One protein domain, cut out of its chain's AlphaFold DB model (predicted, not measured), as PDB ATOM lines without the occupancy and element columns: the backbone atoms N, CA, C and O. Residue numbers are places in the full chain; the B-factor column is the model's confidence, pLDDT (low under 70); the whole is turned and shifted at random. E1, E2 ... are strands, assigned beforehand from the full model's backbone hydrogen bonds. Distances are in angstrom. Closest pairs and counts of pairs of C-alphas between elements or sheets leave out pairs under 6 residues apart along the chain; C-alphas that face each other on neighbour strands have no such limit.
ATOM      1  N   ALA A   5      -6.818  34.239  16.353       80.25
ATOM      2  CA  ALA A   5      -5.667  34.136  17.244       80.25
ATOM      3  C   ALA A   5      -4.610  35.159  16.806       80.25
ATOM      4  O   ALA A   5      -4.350  35.312  15.612       80.25
ATOM      5  N   ASN A   6      -4.043  35.871  17.769       81.81
ATOM      6  CA  ASN A   6      -2.979  36.841  17.577       81.81
ATOM      7  C   ASN A   6      -1.875  36.530  18.590       81.81
ATOM      8  O   ASN A   6      -1.929  36.958  19.745       81.81
ATOM      9  N   ASP A   7      -0.887  35.766  18.130       78.75
ATOM     10  CA  ASP A   7       0.241  35.299  18.938       78.75
ATOM     11  C   ASP A   7       1.215  36.432  19.300       78.75
ATOM     12  O   ASP A   7       1.990  36.302  20.245       78.75
ATOM     13  N   THR A   8       1.182  37.556  18.574       75.44
ATOM     14  CA  THR A   8       1.978  38.747  18.899       75.44
ATOM     15  C   THR A   8       1.462  39.411  20.169       75.44
ATOM     16  O   THR A   8       2.250  39.706  21.064       75.44
ATOM     17  N   ASP A   9       0.143  39.582  20.273       76.00
ATOM     18  CA  ASP A   9      -0.487  40.264  21.409       76.00
ATOM     19  C   ASP A   9      -0.999  39.293  22.487       76.00
ATOM     20  O   ASP A   9      -1.555  39.723  23.497       76.00
ATOM     21  N   GLY A  10      -0.861  37.980  22.273       83.00
ATOM     22  CA  GLY A  10      -1.371  36.960  23.191       83.00
ATOM     23  C   GLY A  10      -2.889  37.050  23.352       83.00
ATOM     24  O   GLY A  10      -3.407  36.966  24.473       83.00
ATOM     25  N   THR A  11      -3.607  37.275  22.244       86.81
ATOM     26  CA  THR A  11      -5.067  37.438  22.243       86.81
ATOM     27  C   THR A  11      -5.783  36.456  21.325       86.81
ATOM     28  O   THR A  11      -5.263  36.020  20.301       86.81
ATOM     29  N   LEU A  12      -7.021  36.116  21.686       88.69
ATOM     30  CA  LEU A  12      -7.923  35.310  20.873       88.69
ATOM     31  C   LEU A  12      -9.266  36.019  20.740       88.69
ATOM     32  O   LEU A  12      -9.965  36.246  21.730       88.69
ATOM     33  N   LYS A  13      -9.658  36.311  19.501       89.56
ATOM     34  CA  LYS A  13     -11.007  36.789  19.199       89.56
ATOM     35  C   LYS A  13     -11.970  35.621  19.044       89.56
ATOM     36  O   LYS A  13     -11.820  34.785  18.149       89.56
ATOM     37  N   VAL A  14     -12.986  35.593  19.903       88.31
ATOM     38  CA  VAL A  14     -14.086  34.627  19.859       88.31
ATOM     39  C   VAL A  14     -15.418  35.344  19.710       88.31
ATOM     40  O   VAL A  14     -15.581  36.481  20.142       88.31
ATOM     41  N   LYS A  15     -16.402  34.665  19.119       87.38
ATOM     42  CA  LYS A  15     -17.778  35.161  19.065       87.38
ATOM     43  C   LYS A  15     -18.627  34.384  20.054       87.38
ATOM     44  O   LYS A  15     -18.788  33.174  19.907       87.38
ATOM     45  N   VAL A  16     -19.148  35.081  21.055       88.38
ATOM     46  CA  VAL A  16     -19.975  34.508  22.118       88.38
ATOM     47  C   VAL A  16     -21.435  34.822  21.822       88.38
ATOM     48  O   VAL A  16     -21.795  35.972  21.584       88.38
ATOM     49  N   VAL A  17     -22.290  33.802  21.832       89.75
ATOM     50  CA  VAL A  17     -23.735  33.959  21.641       89.75
ATOM     51  C   VAL A  17     -24.477  33.263  22.773       89.75
ATOM     52  O   VAL A  17     -24.168  32.119  23.114       89.75
ATOM     53  N   LEU A  18     -25.455  33.950  23.361       90.06
ATOM     54  CA  LEU A  18     -26.354  33.338  24.330       90.06
ATOM     55  C   LEU A  18     -27.429  32.559  23.572       90.06
ATOM     56  O   LEU A  18     -28.079  33.097  22.673       90.06
ATOM     57  N   LYS A  19     -27.626  31.291  23.939       92.31
ATOM     58  CA  LYS A  19     -28.692  30.451  23.392       92.31
ATOM     59  C   LYS A  19     -29.545  29.863  24.507       92.31
ATOM     60  O   LYS A  19     -29.025  29.510  25.562       92.31
ATOM     61  N   SER A  20     -30.833  29.705  24.232       91.12
ATOM     62  CA  SER A  20     -31.748  28.906  25.045       91.12
ATOM     63  C   SER A  20     -32.396  27.848  24.163       91.12
ATOM     64  O   SER A  20     -32.808  28.141  23.038       91.12
ATOM     65  N   THR A  21     -32.479  26.622  24.668       92.00
ATOM     66  CA  THR A  21     -33.103  25.500  23.967       92.00
ATOM     67  C   THR A  21     -34.209  24.932  24.844       92.00
ATOM     68  O   THR A  21     -33.961  24.549  25.985       92.00
ATOM     69  N   SER A  22     -35.426  24.870  24.306       89.25
ATOM     70  CA  SER A  22     -36.582  24.246  24.954       89.25
ATOM     71  C   SER A  22     -37.268  23.314  23.961       89.25
ATOM     72  O   SER A  22     -37.678  23.735  22.875       89.25
ATOM     73  N   GLY A  23     -37.337  22.023  24.297       89.69
ATOM     74  CA  GLY A  23     -37.756  20.984  23.355       89.69
ATOM     75  C   GLY A  23     -36.862  20.965  22.108       89.69
ATOM     76  O   GLY A  23     -35.647  20.822  22.215       89.69
ATOM     77  N   THR A  24     -37.461  21.134  20.926       89.31
ATOM     78  CA  THR A  24     -36.761  21.190  19.627       89.31
ATOM     79  C   THR A  24     -36.437  22.610  19.153       89.31
ATOM     80  O   THR A  24     -35.810  22.776  18.109       89.31
ATOM     81  N   THR A  25     -36.844  23.646  19.893       87.31
ATOM     82  CA  THR A  25     -36.647  25.045  19.483       87.31
ATOM     83  C   THR A  25     -35.403  25.620  20.148       87.31
ATOM     84  O   THR A  25     -35.258  25.550  21.368       87.31
ATOM     85  N   THR A  26     -34.509  26.211  19.350       91.25
ATOM     86  CA  THR A  26     -33.342  26.962  19.838       91.25
ATOM     87  C   THR A  26     -33.500  28.428  19.468       91.25
ATOM     88  O   THR A  26     -33.591  28.758  18.289       91.25
ATOM     89  N   ASN A  27     -33.482  29.291  20.479       91.56
ATOM     90  CA  ASN A  27     -33.463  30.737  20.316       91.56
ATOM     91  C   ASN A  27     -32.059  31.260  20.624       91.56
ATOM     92  O   ASN A  27     -31.456  30.867  21.627       91.56
ATOM     93  N   TYR A  28     -31.555  32.156  19.778       93.19
ATOM     94  CA  TYR A  28     -30.343  32.929  20.043       93.19
ATOM     95  C   TYR A  28     -30.735  34.328  20.492       93.19
ATOM     96  O   TYR A  28     -31.757  34.853  20.049       93.19
ATOM     97  N   TYR A  29     -29.914  34.926  21.346       90.00
ATOM     98  CA  TYR A  29     -30.162  36.253  21.889       90.00
ATOM     99  C   TYR A  29     -29.032  37.205  21.517       90.00
ATOM    100  O   TYR A  29     -27.849  36.866  21.620       90.00
ATOM    101  N   LYS A  30     -29.425  38.404  21.090       88.88
ATOM    102  CA  LYS A  30     -28.544  39.548  20.858       88.88
ATOM    103  C   LYS A  30     -28.110  40.153  22.194       88.88
ATOM    104  O   LYS A  30     -28.699  39.882  23.239       88.88
ATOM    105  N   GLN A  31     -27.110  41.036  22.160       85.12
ATOM    106  CA  GLN A  31     -26.594  41.705  23.362       85.12
ATOM    107  C   GLN A  31     -27.659  42.520  24.118       85.12
ATOM    108  O   GLN A  31     -27.593  42.628  25.338       85.12
ATOM    109  N   ASN A  32     -28.643  43.074  23.406       88.19
ATOM    110  CA  ASN A  32     -29.739  43.853  23.985       88.19
ATOM    111  C   ASN A  32     -30.907  42.992  24.515       88.19
ATOM    112  O   ASN A  32     -31.882  43.552  25.003       88.19
ATOM    113  N   GLY A  33     -30.820  41.659  24.423       85.19
ATOM    114  CA  GLY A  33     -31.850  40.726  24.892       85.19
ATOM    115  C   GLY A  33     -32.883  40.303  23.842       85.19
ATOM    116  O   GLY A  33     -33.665  39.394  24.114       85.19
ATOM    117  N   ASP A  34     -32.867  40.890  22.642       90.19
ATOM    118  CA  ASP A  34     -33.775  40.497  21.560       90.19
ATOM    119  C   ASP A  34     -33.414  39.125  20.985       90.19
ATOM    120  O   ASP A  34     -32.252  38.706  20.991       90.19
ATOM    121  N   THR A  35     -34.400  38.437  20.408       89.50
ATOM    122  CA  THR A  35     -34.134  37.228  19.629       89.50
ATOM    123  C   THR A  35     -33.352  37.562  18.354       89.50
ATOM    124  O   THR A  35     -33.532  38.603  17.715       89.50
ATOM    125  N   GLY A  36     -32.439  36.669  17.983       89.50
ATOM    126  CA  GLY A  36     -31.560  36.827  16.830       89.50
ATOM    127  C   GLY A  36     -31.103  35.494  16.249       89.50
ATOM    128  O   GLY A  36     -31.706  34.444  16.483       89.50
ATOM    129  N   ALA A  37     -30.020  35.541  15.482       88.69
ATOM    130  CA  ALA A  37     -29.366  34.389  14.878       88.69
ATOM    131  C   ALA A  37     -28.045  34.046  15.587       88.69
ATOM    132  O   ALA A  37     -27.453  34.869  16.281       88.69
ATOM    133  N   ALA A  38     -27.512  32.846  15.340       83.88
ATOM    134  CA  ALA A  38     -26.193  32.438  15.843       83.88
ATOM    135  C   ALA A  38     -25.062  33.403  15.423       83.88
ATOM    136  O   ALA A  38     -24.058  33.549  16.120       83.88
ATOM    137  N   ALA A  39     -25.230  34.076  14.281       85.31
ATOM    138  CA  ALA A  39     -24.295  35.069  13.773       85.31
ATOM    139  C   ALA A  39     -24.382  36.430  14.489       85.31
ATOM    140  O   ALA A  39     -23.491  37.247  14.280       85.31
ATOM    141  N   ASP A  40     -25.368  36.669  15.356       87.81
ATOM    142  CA  ASP A  40     -25.542  37.941  16.079       87.81
ATOM    143  C   ASP A  40     -24.771  37.990  17.414       87.81
ATOM    144  O   ASP A  40     -24.966  38.897  18.220       87.81
ATOM    145  N   GLY A  41     -23.902  37.005  17.673       84.19
ATOM    146  CA  GLY A  41     -23.062  36.977  18.871       84.19
ATOM    147  C   GLY A  41     -22.110  38.177  18.988       84.19
ATOM    148  O   GLY A  41     -21.758  38.817  17.996       84.19
ATOM    149  N   VAL A  42     -21.651  38.440  20.208       86.88
ATOM    150  CA  VAL A  42     -20.703  39.514  20.533       86.88
ATOM    151  C   VAL A  42     -19.274  39.017  20.319       86.88
ATOM    152  O   VAL A  42     -18.932  37.911  20.740       86.88
ATOM    153  N   GLU A  43     -18.436  39.818  19.659       88.62
ATOM    154  CA  GLU A  43     -16.997  39.551  19.578       88.62
ATOM    155  C   GLU A  43     -16.338  39.923  20.911       88.62
ATOM    156  O   GLU A  43     -16.466  41.051  21.385       88.62
ATOM    157  N   VAL A  44     -15.653  38.960  21.520       88.44
ATOM    158  CA  VAL A  44     -14.897  39.133  22.760       88.44
ATOM    159  C   VAL A  44     -13.439  38.805  22.474       88.44
ATOM    160  O   VAL A  44     -13.132  37.779  21.863       88.44
ATOM    161  N   THR A  45     -12.545  39.669  22.943       90.94
ATOM    162  CA  THR A  45     -11.104  39.416  22.942       90.94
ATOM    163  C   THR A  45     -10.717  38.817  24.286       90.94
ATOM    164  O   THR A  45     -10.877  39.459  25.320       90.94
ATOM    165  N   ILE A  46     -10.211  37.588  24.272       89.38
ATOM    166  CA  ILE A  46      -9.602  36.952  25.441       89.38
ATOM    167  C   ILE A  46      -8.104  37.255  25.388       89.38
ATOM    168  O   ILE A  46      -7.480  37.024  24.354       89.38
ATOM    169  N   SER A  47      -7.537  37.777  26.474       88.19
ATOM    170  CA  SER A  47      -6.120  38.154  26.587       88.19
ATOM    171  C   SER A  47      -5.402  37.363  27.682       88.19
ATOM    172  O   SER A  47      -6.047  36.754  28.535       88.19
ATOM    173  N   GLY A  48      -4.069  37.425  27.691       80.75
ATOM    174  CA  GLY A  48      -3.224  36.756  28.689       80.75
ATOM    175  C   GLY A  48      -2.658  35.414  28.221       80.75
ATOM    176  O   GLY A  48      -2.153  34.649  29.041       80.75
TER     177      GLY A  48
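What this domain is: This is residues 5 to 48 of the 387 residues of the protein "Lipoprotein associated domain-containing protein" of Mycoplasma agassizii (UniProt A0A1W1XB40). This is a long, thin rod made of two antiparallel two-stranded ribbons set end to end, E1 with E4 towards one end and the hairpin E2 and E3 towards the other. E1 runs on into E2 as one bent line from ribbon to ribbon, while the chain returns from E3 to E4 through a long loop, residues 30 to 41. The printed part has 44 residues, with no named helix and four named strands, E1, E2, E3 and E4 in chain order; the class is all strand, with 22 residues in the named strands. The whole is only just loose, close to extended, with a radius of gyration of the C-alphas of 13.6 A and spans of 43 by 20 by 15 A.

How they stand to each other: Begin with E1, residues 11 to 16, and its antiparallel neighbour E4, residues 42 to 47, whose directions differ by 152 degrees. C-alphas 11 and 47 face each other at 4.5 A, and so do C-alphas 15 and 43, also at 4.5 A. Look across this pair for N 14 and O 44, within hydrogen-bond range at 2.9 A, and N 44 and O 14 at 2.8 A. Residues 5 to 6, a stretch too short to be a named strand, pair antiparallel with residues 11 to 12 of E1. E1 runs on into E2, residues 18 to 22, at 34 degrees across a break of 1 residue, and the two meet only through their link. E2 forms an antiparallel hairpin with E3, residues 25 to 29, at 159 degrees between directions. There C-alphas 21 and 26 face each other at 4.4 A, and N 20 and O 27 are within hydrogen-bond range at 2.9 A. Residues 28 to 29 of E3 also pair antiparallel with residues 35 to 36. E1 and E3, E2 and E4, and E3 and E4 are apart.

Where its parts are: Find C-alpha 11 at (-5.067, 37.438, 22.243); from there E1 runs 15.2 A to C-alpha 16. E2 covers 13.7 A from C-alpha 18 to C-alpha 22 at (-36.582, 24.246, 24.954), and E3 covers 13.2 A from C-alpha 25 to C-alpha 29. E4 runs 15.8 A from C-alpha 42 to C-alpha 47 at (-6.120, 38.154, 26.587).

The domain as a whole: Look to Thr 8 and Gly 23 for the two C-alphas farthest apart, at 43.8 A; those of Ala 5 and Gly 48, the first and last printed, are 12.0 A apart. The printed part has no cut. The links E1 to E2 and E2 to E3 are tight, and E3 to E4 is a long link of 12 residues. In the B-factor column the mean pLDDT of the printed part is 87.3, and no printed residue is under 70.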